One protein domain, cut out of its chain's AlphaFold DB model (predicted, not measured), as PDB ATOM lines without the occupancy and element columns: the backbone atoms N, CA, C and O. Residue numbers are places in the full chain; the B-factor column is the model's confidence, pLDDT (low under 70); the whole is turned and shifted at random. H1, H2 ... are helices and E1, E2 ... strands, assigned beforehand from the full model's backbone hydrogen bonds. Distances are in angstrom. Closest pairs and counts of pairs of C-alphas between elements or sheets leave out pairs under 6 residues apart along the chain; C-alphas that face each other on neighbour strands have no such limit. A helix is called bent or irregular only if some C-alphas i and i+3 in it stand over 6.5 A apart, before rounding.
ATOM      1  N   ASN A  99     -36.584 133.356  16.822       94.81
ATOM      2  CA  ASN A  99     -37.414 132.657  17.797       94.81
ATOM      3  C   ASN A  99     -36.535 132.189  18.962       94.81
ATOM      4  O   ASN A  99     -35.691 131.307  18.817       94.81
ATOM      5  N   ARG A 100     -36.761 132.772  20.138       94.25
ATOM      6  CA  ARG A 100     -36.009 132.530  21.375       94.25
ATOM      7  C   ARG A 100     -36.570 131.371  22.207       94.25
ATOM      8  O   ARG A 100     -36.108 131.158  23.327       94.25
ATOM      9  N   GLY A 101     -37.528 130.618  21.666       93.12
ATOM     10  CA  GLY A 101     -38.067 129.399  22.257       93.12
ATOM     11  C   GLY A 101     -39.462 129.555  22.860       93.12
ATOM     12  O   GLY A 101     -40.035 130.644  22.929       93.12
ATOM     13  N   GLY A 102     -40.007 128.416  23.288       94.56
ATOM     14  CA  GLY A 102     -41.330 128.310  23.890       94.56
ATOM     15  C   GLY A 102     -41.409 128.926  25.284       94.56
ATOM     16  O   GLY A 102     -40.492 128.784  26.094       94.56
ATOM     17  N   LEU A 103     -42.524 129.594  25.569       96.94
ATOM     18  CA  LEU A 103     -42.819 130.179  26.872       96.94
ATOM     19  C   LEU A 103     -43.675 129.221  27.721       96.94
ATOM     20  O   LEU A 103     -44.605 128.617  27.181       96.94
ATOM     21  N   PRO A 104     -43.416 129.086  29.038       97.12
ATOM     22  CA  PRO A 104     -44.180 128.176  29.883       97.12
ATOM     23  C   PRO A 104     -45.653 128.579  29.991       97.12
ATOM     24  O   PRO A 104     -45.973 129.719  30.335       97.12
ATOM     25  N   VAL A 105     -46.552 127.631  29.750       97.75
ATOM     26  CA  VAL A 105     -47.991 127.793  29.968       97.75
ATOM     27  C   VAL A 105     -48.308 127.482  31.426       97.75
ATOM     28  O   VAL A 105     -47.826 126.503  31.984       97.75
ATOM     29  N   VAL A 106     -49.137 128.311  32.054       96.75
ATOM     30  CA  VAL A 106     -49.565 128.094  33.440       96.75
ATOM     31  C   VAL A 106     -50.828 127.253  33.497       96.75
ATOM     32  O   VAL A 106     -50.926 126.304  34.266       96.75
ATOM     33  N   GLY A 107     -51.820 127.617  32.692       96.75
ATOM     34  CA  GLY A 107     -53.132 126.995  32.736       96.75
ATOM     35  C   GLY A 107     -54.198 127.888  32.128       96.75
ATOM     36  O   GLY A 107     -53.908 128.968  31.609       96.75
ATOM     37  N   TYR A 108     -55.449 127.457  32.227       96.25
ATOM     38  CA  TYR A 108     -56.592 128.258  31.805       96.25
ATOM     39  C   TYR A 108     -57.667 128.339  32.887       96.25
ATOM     40  O   TYR A 108     -57.903 127.392  33.631       96.25
ATOM     41  N   PHE A 109     -58.359 129.469  32.941       92.94
ATOM     42  CA  PHE A 109     -59.571 129.662  33.725       92.94
ATOM     43  C   PHE A 109     -60.761 129.792  32.775       92.94
ATOM     44  O   PHE A 109     -60.674 130.481  31.757       92.94
ATOM     45  N   ALA A 110     -61.860 129.115  33.095       90.25
ATOM     46  CA  ALA A 110     -63.058 129.078  32.266       90.25
ATOM     47  C   ALA A 110     -64.285 129.428  33.107       90.25
ATOM     48  O   ALA A 110     -64.584 128.720  34.076       90.25
ATOM     49  N   GLU A 111     -64.991 130.484  32.704       85.75
ATOM     50  CA  GLU A 111     -66.190 130.994  33.370       85.75
ATOM     51  C   GLU A 111     -67.383 131.068  32.399       85.75
ATOM     52  O   GLU A 111     -67.208 131.472  31.244       85.75
ATOM     53  N   PRO A 112     -68.599 130.663  32.816       82.25
ATOM     54  CA  PRO A 112     -69.797 130.849  32.005       82.25
ATOM     55  C   PRO A 112     -70.075 132.338  31.769       82.25
ATOM     56  O   PRO A 112     -70.015 133.142  32.696       82.25
ATOM     57  N   VAL A 113     -70.422 132.700  30.537       82.31
ATOM     58  CA  VAL A 113     -70.842 134.050  30.134       82.31
ATOM     59  C   VAL A 113     -72.072 133.958  29.222       82.31
ATOM     60  O   VAL A 113     -72.300 132.910  28.622       82.31
ATOM     61  N   PRO A 114     -72.855 135.036  29.023       77.75
ATOM     62  CA  PRO A 114     -74.097 134.965  28.238       77.75
ATOM     63  C   PRO A 114     -73.942 134.406  26.812       77.75
ATOM     64  O   PRO A 114     -74.890 133.888  26.232       77.75
ATOM     65  N   LYS A 115     -72.739 134.506  26.230       83.69
ATOM     66  CA  LYS A 115     -72.417 134.030  24.874       83.69
ATOM     67  C   LYS A 115     -71.626 132.710  24.840       83.69
ATOM     68  O   LYS A 115     -71.058 132.396  23.799       83.69
ATOM     69  N   GLY A 116     -71.555 131.961  25.945       88.62
ATOM     70  CA  GLY A 116     -70.842 130.682  26.028       88.62
ATOM     71  C   GLY A 116     -69.945 130.579  27.262       88.62
ATOM     72  O   GLY A 116     -70.366 130.849  28.380       88.62
ATOM     73  N   ILE A 117     -68.693 130.180  27.071       86.31
ATOM     74  CA  ILE A 117     -67.702 130.006  28.134       86.31
ATOM     75  C   ILE A 117     -66.516 130.903  27.809       86.31
ATOM     76  O   ILE A 117     -65.813 130.664  26.829       86.31
ATOM     77  N   ALA A 118     -66.294 131.943  28.609       87.81
ATOM     78  CA  ALA A 118     -65.117 132.784  28.469       87.81
ATOM     79  C   ALA A 118     -63.898 132.028  28.997       87.81
ATOM     80  O   ALA A 118     -63.860 131.637  30.165       87.81
ATOM     81  N   VAL A 119     -62.903 131.827  28.133       93.31
ATOM     82  CA  VAL A 119     -61.662 131.137  28.496       93.31
ATOM     83  C   VAL A 119     -60.498 132.121  28.501       93.31
ATOM     84  O   VAL A 119     -60.163 132.718  27.477       93.31
ATOM     85  N   SER A 120     -59.875 132.271  29.668       93.56
ATOM     86  CA  SER A 120     -58.641 133.034  29.865       93.56
ATOM     87  C   SER A 120     -57.478 132.070  30.057       93.56
ATOM     88  O   SER A 120     -57.479 131.294  31.010       93.56
ATOM     89  N   LEU A 121     -56.486 132.121  29.175       96.12
ATOM     90  CA  LEU A 121     -55.273 131.314  29.251       96.12
ATOM     91  C   LEU A 121     -54.113 132.163  29.769       96.12
ATOM     92  O   LEU A 121     -53.965 133.325  29.384       96.12
ATOM     93  N   TYR A 122     -53.304 131.571  30.641       95.94
ATOM     94  CA  TYR A 122     -52.197 132.223  31.326       95.94
ATOM     95  C   TYR A 122     -50.864 131.570  30.968       95.94
ATOM     96  O   TYR A 122     -50.758 130.343  30.940       95.94
ATOM     97  N   TYR A 123     -49.843 132.384  30.717       96.44
ATOM     98  CA  TYR A 123     -48.478 131.928  30.439       96.44
ATOM     99  C   TYR A 123     -47.448 132.880  31.049       96.44
ATOM    100  O   TYR A 123     -47.771 134.013  31.407       96.44
ATOM    101  N   LEU A 124     -46.208 132.417  31.186       95.69
ATOM    102  CA  LEU A 124     -45.105 133.201  31.730       95.69
ATOM    103  C   LEU A 124     -44.306 133.850  30.602       95.69
ATOM    104  O   LEU A 124     -43.944 133.189  29.636       95.69
ATOM    105  N   ALA A 125     -43.991 135.131  30.744       94.44
ATOM    106  CA  ALA A 125     -43.136 135.869  29.818       94.44
ATOM    107  C   ALA A 125     -42.011 136.589  30.579       94.44
ATOM    108  O   ALA A 125     -42.185 136.905  31.762       94.44
ATOM    109  N   PRO A 126     -40.865 136.896  29.942       93.19
ATOM    110  CA  PRO A 126     -39.827 137.704  30.573       93.19
ATOM    111  C   PRO A 126     -40.393 139.053  31.010       93.19
ATOM    112  O   PRO A 126     -41.179 139.647  30.270       93.19
ATOM    113  N   ALA A 127     -39.969 139.554  32.173       87.19
ATOM    114  CA  ALA A 127     -40.487 140.802  32.741       87.19
ATOM    115  C   ALA A 127     -40.372 142.007  31.785       87.19
ATOM    116  O   ALA A 127     -41.276 142.839  31.764       87.19
ATOM    117  N   ASP A 128     -39.336 142.033  30.941       85.38
ATOM    118  CA  ASP A 128     -39.036 143.132  30.011       85.38
ATOM    119  C   ASP A 128     -39.553 142.894  28.576       85.38
ATOM    120  O   ASP A 128     -39.354 143.718  27.683       85.38
ATOM    121  N   SER A 129     -40.210 141.757  28.319       91.25
ATOM    122  CA  SER A 129     -40.812 141.480  27.004       91.25
ATOM    123  C   SER A 129     -42.092 142.302  26.795       91.25
ATOM    124  O   SER A 129     -42.581 142.941  27.715       91.25
ATOM    125  N   ASN A 130     -42.716 142.277  25.624       91.12
ATOM    126  CA  ASN A 130     -44.057 142.848  25.401       91.12
ATOM    127  C   ASN A 130     -44.993 141.806  24.779       91.12
ATOM    128  O   ASN A 130     -44.551 140.715  24.432       91.12
ATOM    129  N   SER A 131     -46.287 142.086  24.642       90.00
ATOM    130  CA  SER A 131     -47.171 141.214  23.856       90.00
ATOM    131  C   SER A 131     -47.078 141.561  22.367       90.00
ATOM    132  O   SER A 131     -46.889 142.724  21.996       90.00
ATOM    133  N   ALA A 132     -47.247 140.570  21.486       90.12
ATOM    134  CA  ALA A 132     -47.331 140.802  20.040       90.12
ATOM    135  C   ALA A 132     -48.421 141.829  19.681       90.12
ATOM    136  O   ALA A 132     -48.252 142.624  18.758       90.12
ATOM    137  N   GLN A 133     -49.514 141.858  20.451       87.25
ATOM    138  CA  GLN A 133     -50.580 142.845  20.305       87.25
ATOM    139  C   GLN A 133     -50.093 144.268  20.605       87.25
ATOM    140  O   GLN A 133     -50.376 145.175  19.826       87.25
ATOM    141  N   MET A 134     -49.335 144.466  21.689       85.44
ATOM    142  CA  MET A 134     -48.759 145.773  22.026       85.44
ATOM    143  C   MET A 134     -47.792 146.248  20.937       85.44
ATOM    144  O   MET A 134     -47.833 147.404  20.517       85.44
ATOM    145  N   ARG A 135     -46.975 145.330  20.404       88.88
ATOM    146  CA  ARG A 135     -46.087 145.622  19.273       88.88
ATOM    147  C   ARG A 135     -46.858 146.042  18.019       88.88
ATOM    148  O   ARG A 135     -46.509 147.038  17.391       88.88
ATOM    149  N   ALA A 136     -47.905 145.303  17.654       87.56
ATOM    150  CA  ALA A 136     -48.749 145.645  16.510       87.56
ATOM    151  C   ALA A 136     -49.443 147.003  16.701       87.56
ATOM    152  O   ALA A 136     -49.515 147.798  15.763       87.56
ATOM    153  N   MET A 137     -49.893 147.294  17.923       86.25
ATOM    154  CA  MET A 137     -50.519 148.564  18.278       86.25
ATOM    155  C   MET A 137     -49.551 149.743  18.114       86.25
ATOM    156  O   MET A 137     -49.894 150.694  17.416       86.25
ATOM    157  N   ALA A 138     -48.337 149.672  18.665       86.19
ATOM    158  CA  ALA A 138     -47.352 150.750  18.519       86.19
ATOM    159  C   ALA A 138     -46.981 151.025  17.057       86.19
ATOM    160  O   ALA A 138     -46.954 152.183  16.639       86.19
ATOM    161  N   ARG A 139     -46.816 149.967  16.248       85.62
ATOM    162  CA  ARG A 139     -46.623 150.101  14.796       85.62
ATOM    163  C   ARG A 139     -47.802 150.800  14.120       85.62
ATOM    164  O   ARG A 139     -47.596 151.677  13.292       85.62
ATOM    165  N   SER A 140     -49.036 150.441  14.486       86.19
ATOM    166  CA  SER A 140     -50.242 151.055  13.910       86.19
ATOM    167  C   SER A 140     -50.419 152.529  14.290       86.19
ATOM    168  O   SER A 140     -50.982 153.294  13.514       86.19
ATOM    169  N   MET A 141     -49.908 152.936  15.455       85.88
ATOM    170  CA  MET A 141     -49.944 154.323  15.925       85.88
ATOM    171  C   MET A 141     -48.818 155.184  15.338       85.88
ATOM    172  O   MET A 141     -48.774 156.380  15.613       85.88
ATOM    173  N   GLY A 142     -47.908 154.602  14.551       78.69
ATOM    174  CA  GLY A 142     -46.760 155.324  14.007       78.69
ATOM    175  C   GLY A 142     -45.834 155.864  15.097       78.69
ATOM    176  O   GLY A 142     -45.211 156.903  14.901       78.69
ATOM    177  N   ALA A 143     -45.756 155.197  16.254       74.44
ATOM    178  CA  ALA A 143     -44.840 155.568  17.324       74.44
ATOM    179  C   ALA A 143     -43.404 155.192  16.920       74.44
ATOM    180  O   ALA A 143     -42.883 154.168  17.351       74.44
ATOM    181  N   VAL A 144     -42.794 156.006  16.050       65.56
ATOM    182  CA  VAL A 144     -41.497 155.735  15.398       65.56
ATOM    183  C   VAL A 144     -40.363 155.535  16.412       65.56
ATOM    184  O   VAL A 144     -39.416 154.810  16.137       65.56
ATOM    185  N   ASP A 145     -40.487 156.114  17.608       72.19
ATOM    186  CA  ASP A 145     -39.476 156.003  18.662       72.19
ATOM    187  C   ASP A 145     -39.684 154.831  19.633       72.19
ATOM    188  O   ASP A 145     -38.804 154.556  20.451       72.19
ATOM    189  N   ILE A 146     -40.816 154.122  19.567       79.75
ATOM    190  CA  ILE A 146     -41.139 153.047  20.511       79.75
ATOM    191  C   ILE A 146     -40.976 151.693  19.822       79.75
ATOM    192  O   ILE A 146     -41.885 151.207  19.150       79.75
ATOM    193  N   SER A 147     -39.831 151.051  20.052       83.50
ATOM    194  CA  SER A 147     -39.570 149.684  19.608       83.50
ATOM    195  C   SER A 147     -39.840 148.671  20.721       83.50
ATOM    196  O   SER A 147     -39.461 148.844  21.882       83.50
ATOM    197  N   TYR A 148     -40.468 147.555  20.350       90.81
ATOM    198  CA  TYR A 148     -40.691 146.414  21.242       90.81
ATOM    199  C   TYR A 148     -39.976 145.173  20.714       90.81
ATOM    200  O   TYR A 148     -40.641 144.215  20.302       90.81
ATOM    201  N   PRO A 149     -38.630 145.177  20.669       92.81
ATOM    202  CA  PRO A 149     -37.856 144.162  19.966       92.81
ATOM    203  C   PRO A 149     -38.017 142.769  20.578       92.81
ATOM    204  O   PRO A 149     -37.984 141.788  19.851       92.81
ATOM    205  N   CYS A 150     -38.288 142.679  21.881       95.31
ATOM    206  CA  CYS A 150     -38.593 141.431  22.568       95.31
ATOM    207  C   CYS A 150     -40.091 141.305  22.856       95.31
ATOM    208  O   CYS A 150     -40.639 142.115  23.612       95.31
ATOM    209  N   TYR A 151     -40.763 140.291  22.309       95.38
ATOM    210  CA  TYR A 151     -42.193 140.096  22.548       95.38
ATOM    211  C   TYR A 151     -42.627 138.629  22.567       95.38
ATOM    212  O   TYR A 151     -42.029 137.775  21.922       95.38
ATOM    213  N   SER A 152     -43.695 138.345  23.309       95.88
ATOM    214  CA  SER A 152     -44.385 137.059  23.307       95.88
ATOM    215  C   SER A 152     -45.415 137.003  22.181       95.88
ATOM    216  O   SER A 152     -46.174 137.953  21.961       95.88
ATOM    217  N   SER A 153     -45.439 135.891  21.455       95.62
ATOM    218  CA  SER A 153     -46.292 135.675  20.290       95.62
ATOM    219  C   SER A 153     -47.196 134.460  20.513       95.62
ATOM    220  O   SER A 153     -46.879 133.375  20.019       95.62
ATOM    221  N   PRO A 154     -48.321 134.613  21.234       94.69
ATOM    222  CA  PRO A 154     -49.282 133.532  21.386       94.69
ATOM    223  C   PRO A 154     -49.902 133.175  20.030       94.69
ATOM    224  O   PRO A 154     -50.311 134.045  19.259       94.69
ATOM    225  N   ARG A 155     -49.977 131.879  19.744       93.94
ATOM    226  CA  ARG A 155     -50.616 131.286  18.575       93.94
ATOM    227  C   ARG A 155     -51.648 130.280  19.051       93.94
ATOM    228  O   ARG A 155     -51.368 129.440  19.902       93.94
ATOM    229  N   GLN A 156     -52.829 130.369  18.465       93.19
ATOM    230  CA  GLN A 156     -53.913 129.431  18.702       93.19
ATOM    231  C   GLN A 156     -54.293 128.769  17.382       93.19
ATOM    232  O   GLN A 156     -54.381 129.441  16.351       93.19
ATOM    233  N   ALA A 157     -54.520 127.464  17.423       93.31
ATOM    234  CA  ALA A 157     -55.064 126.693  16.320       93.31
ATOM    235  C   ALA A 157     -56.192 125.807  16.847       93.31
ATOM    236  O   ALA A 157     -56.108 125.286  17.959       93.31
ATOM    237  N   THR A 158     -57.245 125.652  16.050       92.81
ATOM    238  CA  THR A 158     -58.294 124.668  16.313       92.81
ATOM    239  C   THR A 158     -58.049 123.485  15.394       92.81
ATOM    240  O   THR A 158     -58.066 123.637  14.171       92.81
ATOM    241  N   ASP A 159     -57.802 122.328  15.989       89.31
ATOM    242  CA  ASP A 159     -57.565 121.082  15.274       89.31
ATOM    243  C   ASP A 159     -58.889 120.534  14.706       89.31
ATOM    244  O   ASP A 159     -59.990 120.913  15.120       89.31
ATOM    245  N   SER A 160     -58.804 119.615  13.741       88.06
ATOM    246  CA  SER A 160     -59.984 119.013  13.099       88.06
ATOM    247  C   SER A 160     -60.870 118.205  14.055       88.06
ATOM    248  O   SER A 160     -62.036 117.967  13.754       88.06
ATOM    249  N   ASP A 161     -60.321 117.765  15.188       88.88
ATOM    250  CA  ASP A 161     -61.028 117.064  16.265       88.88
ATOM    251  C   ASP A 161     -61.699 118.027  17.270       88.88
ATOM    252  O   ASP A 161     -62.309 117.585  18.245       88.88
ATOM    253  N   GLY A 162     -61.618 119.342  17.032       89.19
ATOM    254  CA  GLY A 162     -62.195 120.384  17.880       89.19
ATOM    255  C   GLY A 162     -61.325 120.782  19.073       89.19
ATOM    256  O   GLY A 162     -61.736 121.644  19.852       89.19
ATOM    257  N   ARG A 163     -60.133 120.195  19.226       93.81
ATOM    258  CA  ARG A 163     -59.157 120.575  20.252       93.81
ATOM    259  C   ARG A 163     -58.549 121.943  19.943       93.81
ATOM    260  O   ARG A 163     -58.332 122.286  18.784       93.81
ATOM    261  N   ILE A 164     -58.255 122.727  20.979       96.00
ATOM    262  CA  ILE A 164     -57.515 123.986  20.829       96.00
ATOM    263  C   ILE A 164     -56.059 123.750  21.217       96.00
ATOM    264  O   ILE A 164     -55.765 123.429  22.368       96.00
ATOM    265  N   THR A 165     -55.150 123.965  20.272       96.81
ATOM    266  CA  THR A 165     -53.708 123.978  20.516       96.81
ATOM    267  C   THR A 165     -53.256 125.417  20.736       96.81
ATOM    268  O   THR A 165     -53.413 126.270  19.860       96.81
ATOM    269  N   PHE A 166     -52.704 125.696  21.916       96.88
ATOM    270  CA  PHE A 166     -52.141 126.988  22.283       96.88
ATOM    271  C   PHE A 166     -50.631 126.873  22.462       96.88
ATOM    272  O   PHE A 166     -50.154 126.190  23.365       96.88
ATOM    273  N   ASN A 167     -49.883 127.603  21.644       96.69
ATOM    274  CA  ASN A 167     -48.431 127.688  21.733       96.69
ATOM    275  C   ASN A 167     -48.029 129.152  21.853       96.69
ATOM    276  O   ASN A 167     -48.617 130.022  21.218       96.69
ATOM    277  N   THR A 168     -47.029 129.445  22.672       96.19
ATOM    278  CA  THR A 168     -46.551 130.813  22.870       96.19
ATOM    279  C   THR A 168     -45.037 130.819  22.818       96.19
ATOM    280  O   THR A 168     -44.375 129.997  23.443       96.19
ATOM    281  N   GLU A 169     -44.494 131.722  22.015       96.00
ATOM    282  CA  GLU A 169     -43.066 131.798  21.730       96.00
ATOM    283  C   GLU A 169     -42.543 133.172  22.121       96.00
ATOM    284  O   GLU A 169     -43.254 134.177  22.010       96.00
ATOM    285  N   LEU A 170     -41.287 133.223  22.546       96.81
ATOM    286  CA  LEU A 170     -40.559 134.467  22.712       96.81
ATOM    287  C   LEU A 170     -39.867 134.814  21.397       96.81
ATOM    288  O   LEU A 170     -39.118 134.008  20.855       96.81
ATOM    289  N   VAL A 171     -40.091 136.019  20.886       96.69
ATOM    290  CA  VAL A 171     -39.532 136.471  19.612       96.69
ATOM    291  C   VAL A 171     -38.673 137.708  19.831       96.69
ATOM    292  O   VAL A 171     -39.074 138.653  20.512       96.69
ATOM    293  N   TRP A 172     -37.492 137.696  19.219       96.50
ATOM    294  CA  TRP A 172     -36.578 138.821  19.121       96.50
ATOM    295  C   TRP A 172     -36.597 139.384  17.697       96.50
ATOM    296  O   TRP A 172     -36.120 138.745  16.766       96.50
ATOM    297  N   ALA A 173     -37.142 140.580  17.512       95.06
ATOM    298  CA  ALA A 173     -37.221 141.264  16.226       95.06
ATOM    299  C   ALA A 173     -36.837 142.746  16.391       95.06
ATOM    300  O   ALA A 173     -37.727 143.584  16.595       95.06
ATOM    301  N   PRO A 174     -35.537 143.081  16.357       93.62
ATOM    302  CA  PRO A 174     -35.078 144.464  16.443       93.62
ATOM    303  C   PRO A 174     -35.558 145.267  15.230       93.62
ATOM    304  O   PRO A 174     -35.703 144.724  14.139       93.62
ATOM    305  N   GLU A 175     -35.836 146.549  15.434       88.88
ATOM    306  CA  GLU A 175     -36.247 147.489  14.381       88.88
ATOM    307  C   GLU A 175     -35.203 148.582  14.168       88.88
ATOM    308  O   GLU A 175     -35.064 149.084  13.056       88.88
ATOM    309  N   HIS A 176     -34.424 148.888  15.206       88.94
ATOM    310  CA  HIS A 176     -33.379 149.904  15.178       88.94
ATOM    311  C   HIS A 176     -32.039 149.340  15.639       88.94
ATOM    312  O   HIS A 176     -31.979 148.354  16.377       88.94
ATOM    313  N   LEU A 177     -30.958 150.030  15.276       88.44
ATOM    314  CA  LEU A 177     -29.600 149.667  15.675       88.44
ATOM    315  C   LEU A 177     -29.457 149.564  17.206       88.44
ATOM    316  O   LEU A 177     -28.918 148.582  17.710       88.44
ATOM    317  N   ARG A 178     -30.047 150.513  17.948       87.44
ATOM    318  CA  ARG A 178     -30.079 150.537  19.426       87.44
ATOM    319  C   ARG A 178     -30.773 149.338  20.077       87.44
ATOM    320  O   ARG A 178     -30.586 149.089  21.266       87.44
ATOM    321  N   ASP A 179     -31.605 148.606  19.335       90.31
ATOM    322  CA  ASP A 179     -32.261 147.420  19.879       90.31
ATOM    323  C   ASP A 179     -31.251 146.282  20.060       90.31
ATOM    324  O   ASP A 179     -31.428 145.462  20.956       90.31
ATOM    325  N   LEU A 180     -30.181 146.231  19.257       90.69
ATOM    326  CA  LEU A 180     -29.202 145.142  19.303       90.69
ATOM    327  C   LEU A 180     -28.555 144.981  20.686       90.69
ATOM    328  O   LEU A 180     -28.332 143.849  21.114       90.69
ATOM    329  N   ASP A 181     -28.369 146.075  21.426       88.44
ATOM    330  CA  ASP A 181     -27.812 146.069  22.787       88.44
ATOM    331  C   ASP A 181     -28.696 145.317  23.798       88.44
ATOM    332  O   ASP A 181     -28.242 144.911  24.868       88.44
ATOM    333  N   ARG A 182     -29.976 145.104  23.467       88.12
ATOM    334  CA  ARG A 182     -30.956 144.395  24.305       88.12
ATOM    335  C   ARG A 182     -31.182 142.947  23.863       88.12
ATOM    336  O   ARG A 182     -32.047 142.271  24.414       88.12
ATOM    337  N   ALA A 183     -30.425 142.437  22.890       90.12
ATOM    338  CA  ALA A 183     -30.647 141.095  22.353       90.12
ATOM    339  C   ALA A 183     -30.545 139.995  23.423       90.12
ATOM    340  O   ALA A 183     -31.341 139.053  23.422       90.12
ATOM    341  N   ASP A 184     -29.604 140.127  24.360       88.50
ATOM    342  CA  ASP A 184     -29.391 139.134  25.414       88.50
ATOM    343  C   ASP A 184     -30.409 139.206  26.553       88.50
ATOM    344  O   ASP A 184     -30.644 138.193  27.216       88.50
ATOM    345  N   SER A 185     -31.070 140.353  26.756       87.50
ATOM    346  CA  SER A 185     -32.147 140.459  27.747       87.50
ATOM    347  C   SER A 185     -33.441 139.790  27.276       87.50
ATOM    348  O   SER A 185     -34.290 139.450  28.101       87.50
ATOM    349  N   CYS A 186     -33.583 139.518  25.973       92.81
ATOM    350  CA  CYS A 186     -34.740 138.822  25.420       92.81
ATOM    351  C   CYS A 186     -34.659 137.299  25.579       92.81
ATOM    352  O   CYS A 186     -34.603 136.545  24.607       92.81
ATOM    353  N   ARG A 187     -34.633 136.832  26.828       92.19
ATOM    354  CA  ARG A 187     -34.631 135.408  27.185       92.19
ATOM    355  C   ARG A 187     -35.451 135.192  28.451       92.19
ATOM    356  O   ARG A 187     -35.645 136.117  29.239       92.19
ATOM    357  N   MET A 188     -35.914 133.964  28.676       89.31
ATOM    358  CA  MET A 188     -36.520 133.603  29.960       89.31
ATOM    359  C   MET A 188     -35.460 133.654  31.065       89.31
ATOM    360  O   MET A 188     -34.554 132.827  31.119       89.31
ATOM    361  N   GLY A 189     -35.560 134.668  31.922       82.94
ATOM    362  CA  GLY A 189     -34.719 134.837  33.103       82.94
ATOM    363  C   GLY A 189     -35.428 134.400  34.386       82.94
ATOM    364  O   GLY A 189     -36.536 133.874  34.369       82.94
ATOM    365  N   ARG A 190     -34.805 134.688  35.537       79.56
ATOM    366  CA  ARG A 190     -35.419 134.441  36.858       79.56
ATOM    367  C   ARG A 190     -36.663 135.301  37.106       79.56
ATOM    368  O   ARG A 190     -37.566 134.881  37.819       79.56
ATOM    369  N   ARG A 191     -36.693 136.512  36.540       83.75
ATOM    370  CA  ARG A 191     -37.834 137.426  36.629       83.75
ATOM    371  C   ARG A 191     -38.765 137.200  35.447       83.75
ATOM    372  O   ARG A 191     -38.359 137.352  34.296       83.75
ATOM    373  N   HIS A 192     -40.008 136.879  35.754       88.94
ATOM    374  CA  HIS A 192     -41.068 136.670  34.784       88.94
ATOM    375  C   HIS A 192     -42.329 137.400  35.238       88.94
ATOM    376  O   HIS A 192     -42.480 137.762  36.406       88.94
ATOM    377  N   ARG A 193     -43.231 137.611  34.291       89.31
ATOM    378  CA  ARG A 193     -44.581 138.104  34.526       89.31
ATOM    379  C   ARG A 193     -45.586 137.122  33.946       89.31
ATOM    380  O   ARG A 193     -45.242 136.338  33.061       89.31
ATOM    381  N   VAL A 194     -46.816 137.179  34.432       91.00
ATOM    382  CA  VAL A 194     -47.914 136.367  33.919       91.00
ATOM    383  C   VAL A 194     -48.681 137.184  32.886       91.00
ATOM    384  O   VAL A 194     -49.145 138.286  33.168       91.00
ATOM    385  N   GLU A 195     -48.808 136.638  31.687       91.19
ATOM    386  CA  GLU A 195     -49.593 137.202  30.593       91.19
ATOM    387  C   GLU A 195     -50.919 136.457  30.460       91.19
ATOM    388  O   GLU A 195     -51.015 135.264  30.762       91.19
ATOM    389  N   ARG A 196     -51.948 137.170  29.997       91.94
ATOM    390  CA  ARG A 196     -53.298 136.630  29.805       91.94
ATOM    391  C   ARG A 196     -53.722 136.775  28.352       91.94
ATOM    392  O   ARG A 196     -53.753 137.882  27.821       91.94
ATOM    393  N   VAL A 197     -54.174 135.677  27.758       92.19
ATOM    394  CA  VAL A 197     -54.820 135.657  26.440       92.19
ATOM    395  C   VAL A 197     -56.264 135.202  26.595       92.19
ATOM    396  O   VAL A 197     -56.551 134.215  27.269       92.19
ATOM    397  N   SER A 198     -57.185 135.937  25.976       91.56
ATOM    398  CA  SER A 198     -58.586 135.528  25.883       91.56
ATOM    399  C   SER A 198     -58.778 134.694  24.624       91.56
ATOM    400  O   SER A 198     -58.489 135.173  23.529       91.56
ATOM    401  N   LEU A 199     -59.298 133.475  24.771       90.50
ATOM    402  CA  LEU A 199     -59.692 132.625  23.638       90.50
ATOM    403  C   LEU A 199     -61.129 132.925  23.168       90.50
ATOM    404  O   LEU A 199     -61.641 132.283  22.254       90.50
ATOM    405  N   GLY A 200     -61.770 133.933  23.773       79.12
ATOM    406  CA  GLY A 200     -63.144 134.343  23.502       79.12
ATOM    407  C   GLY A 200     -64.182 133.572  24.326       79.12
ATOM    408  O   GLY A 200     -63.836 132.695  25.122       79.12
ATOM    409  N   PRO A 201     -65.470 133.919  24.171       84.69
ATOM    410  CA  PRO A 201     -66.549 133.040  24.584       84.69
ATOM    411  C   PRO A 201     -66.649 131.874  23.591       84.69
ATOM    412  O   PRO A 201     -66.931 132.074  22.410       84.69
ATOM    413  N   LEU A 202     -66.407 130.657  24.069       89.06
ATOM    414  CA  LEU A 202     -66.551 129.424  23.297       89.06
ATOM    415  C   LEU A 202     -67.941 128.813  23.536       89.06
ATOM    416  O   LEU A 202     -68.432 128.865  24.662       89.06
ATOM    417  N   PRO A 203     -68.592 128.201  22.530       87.19
ATOM    418  CA  PRO A 203     -69.916 127.597  22.713       87.19
ATOM    419  C   PRO A 203     -69.891 126.408  23.687       87.19
ATOM    420  O   PRO A 203     -70.854 126.169  24.408       87.19
ATOM    421  N   THR A 204     -68.778 125.674  23.718       89.06
ATOM    422  CA  THR A 204     -68.470 124.607  24.679       89.06
ATOM    423  C   THR A 204     -66.995 124.708  25.062       89.06
ATOM    424  O   THR A 204     -66.257 125.465  24.434       89.06
ATOM    425  N   LEU A 205     -66.559 123.992  26.102       89.50
ATOM    426  CA  LEU A 205     -65.161 123.990  26.535       89.50
ATOM    427  C   LEU A 205     -64.424 122.806  25.884       89.50
ATOM    428  O   LEU A 205     -64.550 121.688  26.390       89.50
ATOM    429  N   PRO A 206     -63.684 123.012  24.776       92.12
ATOM    430  CA  PRO A 206     -62.894 121.948  24.173       92.12
ATOM    431  C   PRO A 206     -61.675 121.616  25.044       92.12
ATOM    432  O   PRO A 206     -61.268 122.430  25.881       92.12
ATOM    433  N   PRO A 207     -61.038 120.451  24.830       94.94
ATOM    434  CA  PRO A 207     -59.719 120.196  25.382       94.94
ATOM    435  C   PRO A 207     -58.728 121.249  24.870       94.94
ATOM    436  O   PRO A 207     -58.696 121.557  23.675       94.94
ATOM    437  N   ILE A 208     -57.925 121.794  25.782       96.62
ATOM    438  CA  ILE A 208     -56.874 122.763  25.471       96.62
ATOM    439  C   ILE A 208     -55.536 122.077  25.699       96.62
ATOM    440  O   ILE A 208     -55.284 121.538  26.780       96.62
ATOM    441  N   VAL A 209     -54.686 122.096  24.682       97.69
ATOM    442  CA  VAL A 209     -53.344 121.522  24.743       97.69
ATOM    443  C   VAL A 209     -52.285 122.540  24.359       97.69
ATOM    444  O   VAL A 209     -52.582 123.590  23.792       97.69
ATOM    445  N   THR A 210     -51.040 122.214  24.660       97.56
ATOM    446  CA  THR A 210     -49.865 122.980  24.275       97.56
ATOM    447  C   THR A 210     -48.728 122.033  23.922       97.56
ATOM    448  O   THR A 210     -48.717 120.893  24.369       97.56
ATOM    449  N   ASP A 211     -47.762 122.496  23.143       97.06
ATOM    450  CA  ASP A 211     -46.482 121.807  22.952       97.06
ATOM    451  C   ASP A 211     -45.375 122.438  23.820       97.06
ATOM    452  O   ASP A 211     -44.216 122.027  23.781       97.06
ATOM    453  N   MET A 212     -45.727 123.474  24.588       96.81
ATOM    454  CA  MET A 212     -44.822 124.248  25.432       96.81
ATOM    455  C   MET A 212     -44.658 123.605  26.823       96.81
ATOM    456  O   MET A 212     -45.461 122.746  27.212       96.81
ATOM    457  N   PRO A 213     -43.634 124.006  27.605       96.81
ATOM    458  CA  PRO A 213     -43.531 123.607  29.005       96.81
ATOM    459  C   PRO A 213     -44.754 124.071  29.796       96.81
ATOM    460  O   PRO A 213     -45.325 125.122  29.502       96.81
ATOM    461  N   ILE A 214     -45.124 123.326  30.832       97.19
ATOM    462  CA  ILE A 214     -46.125 123.745  31.814       97.19
ATOM    463  C   ILE A 214     -45.401 124.138  33.093       97.19
ATOM    464  O   ILE A 214     -44.571 123.376  33.587       97.19
ATOM    465  N   ALA A 215     -45.728 125.296  33.656       96.00
ATOM    466  CA  ALA A 215     -45.156 125.767  34.912       96.00
ATOM    467  C   ALA A 215     -46.233 126.299  35.860       96.00
ATOM    468  O   ALA A 215     -47.315 126.704  35.448       96.00
ATOM    469  N   ASN A 216     -45.927 126.333  37.150       92.31
ATOM    470  CA  ASN A 216     -46.731 127.039  38.135       92.31
ATOM    471  C   ASN A 216     -46.595 128.562  37.952       92.31
ATOM    472  O   ASN A 216     -45.699 129.060  37.271       92.31
ATOM    473  N   LEU A 217     -47.465 129.325  38.622       87.94
ATOM    474  CA  LEU A 217     -47.430 130.799  38.625       87.94
ATOM    475  C   LEU A 217     -46.117 131.402  39.159       87.94
ATOM    476  O   LEU A 217     -45.898 132.599  38.998       87.94
ATOM    477  N   ASP A 218     -45.295 130.622  39.857       84.62
ATOM    478  CA  ASP A 218     -43.980 131.005  40.384       84.62
ATOM    479  C   ASP A 218     -42.818 130.644  39.438       84.62
ATOM    480  O   ASP A 218     -41.657 130.883  39.770       84.62
ATOM    481  N   GLY A 219     -43.113 130.063  38.271       88.94
ATOM    482  CA  GLY A 219     -42.112 129.604  37.312       88.94
ATOM    483  C   GLY A 219     -41.567 128.203  37.570       88.94
ATOM    484  O   GLY A 219     -40.736 127.746  36.790       88.94
ATOM    485  N   THR A 220     -42.027 127.503  38.611       91.75
ATOM    486  CA  THR A 220     -41.627 126.113  38.855       91.75
ATOM    487  C   THR A 220     -42.217 125.216  37.771       91.75
ATOM    488  O   THR A 220     -43.438 125.118  37.644       91.75
ATOM    489  N   GLU A 221     -41.362 124.562  36.986       93.31
ATOM    490  CA  GLU A 221     -41.793 123.649  35.925       93.31
ATOM    491  C   GLU A 221     -42.559 122.450  36.508       93.31
ATOM    492  O   GLU A 221     -42.116 121.805  37.458       93.31
ATOM    493  N   ILE A 222     -43.728 122.175  35.931       94.62
ATOM    494  CA  ILE A 222     -44.611 121.050  36.260       94.62
ATOM    495  C   ILE A 222     -44.454 119.942  35.216       94.62
ATOM    496  O   ILE A 222     -44.467 118.761  35.557       94.62
ATOM    497  N   ALA A 223     -44.320 120.322  33.942       95.44
ATOM    498  CA  ALA A 223     -44.096 119.397  32.840       95.44
ATOM    499  C   ALA A 223     -43.185 120.035  31.777       95.44
ATOM    500  O   ALA A 223     -43.375 121.211  31.448       95.44
ATOM    501  N   PRO A 224     -42.242 119.278  31.196       96.31
ATOM    502  CA  PRO A 224     -41.403 119.777  30.114       96.31
ATOM    503  C   PRO A 224     -42.218 119.967  28.830       96.31
ATOM    504  O   PRO A 224     -43.321 119.433  28.687       96.31
TER     505      PRO A 224
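Overview. This is residues 99 to 224 of the 382 residues of an uncharacterized protein of Mycolicibacterium litorale (UniProt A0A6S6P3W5). Two small, strongly twisted sheets face each other as a sandwich: the three long strands E2, E3 and E6 make one, and the hairpin E4 and E5, with the short strands E1 and E7 beside E5, makes the other. H1 sits beside the strands of the second sheet at E4, H2 lies out at one end, where it only grazes that sheet, and E8 folds back along residues 214 to 215, near E2. The printed part has 126 residues with two named helices and eight named strands, in the order E1, E2, E3, H1, E4, E5, H2, E6, E7, E8, and its class is mixed, helices and strands. The sheet E2, E3, E6 is antiparallel in that order, while the other is branched and mixed. The whole is compact, with a radius of gyration of the C-alphas of 15.8 A and spans of 47 by 34 by 25 A.

Along the chain. E1, residues 99 to 102, begins with C-alpha 99 at (-37.414, 132.657, 17.797) and runs on into E2, residues 105 to 113, across a break of 2 residues, at 68 degrees. E2 is 23.7 A long, and E3, residues 116 to 126, is 32.1 A long. H1, residues 132 to 140, is 12.3 A long. E4, residues 150 to 158, measures 26.6 A from C-alpha 150 at (-38.593, 141.431, 22.568) to its last C-alpha, and E5, residues 164 to 172, measures 25.7 A. H2, residues 177 to 185, is 15.4 A long and irregular: C-alphas 181 and 184 are 7.6 A apart. E6, residues 192 to 202, is 28.9 A long. E7, residues 208 to 210, and E8, residues 221 to 223, are short, and C-alpha 223 lies at (-44.096, 119.397, 32.840).

Arrangement. E1 is antiparallel to E5, with N 100 and O 170 2.8 A apart. The hairpin E2 and E3 has N 109 and O 120 at 2.8 A. E3, the inner strand, is also antiparallel to E6, with N 121 and O 197 at 2.8 A. In the hairpin E4 and E5, N 155 and O 167 are 2.7 A apart. E5 is parallel to E7, with N 166 and O 209 at 2.8 A. E1, beside residues 168 to 171, and E7, beside residues 164 to 167, lie on one side of E5, and E4 on the other side. The two sheets form a sandwich, two sheets face to face: the parts that face each other are 10.8 A centre to centre, their best planes 15 degrees apart and their strands at 34 degrees. Between them the C-alphas of Ala 125 in E3 and Ser 152 in E4, the closest of those strands, are 6.7 A apart. H1 is on the branched sheet, at a height over the sheet of 6.7 A and over none of its strands; its closest C-alphas to E4 are those of Ala 132 and Ser 153, 5.2 A apart. H2 only grazes that sheet, with C-alphas 172 and 183, the closest of E5 and H2, 7.1 A apart. E8 pairs with no named strand, but its residues 221 to 223 pair antiparallel with residues 214 to 215. In H1 every O i to N i+4 pair is within hydrogen-bond range; in H2, 0 of 5 are, beside 4 of 6 O i to N i+3 pairs.

Size, cuts and confidence. The two C-alphas farthest apart, those of Pro 114 and Leu 177, are 48.5 A from each other. The printed part has no cut, and no link is long. The mean pLDDT of the printed part is 90.6, and residue 144 is the one printed residue under 70.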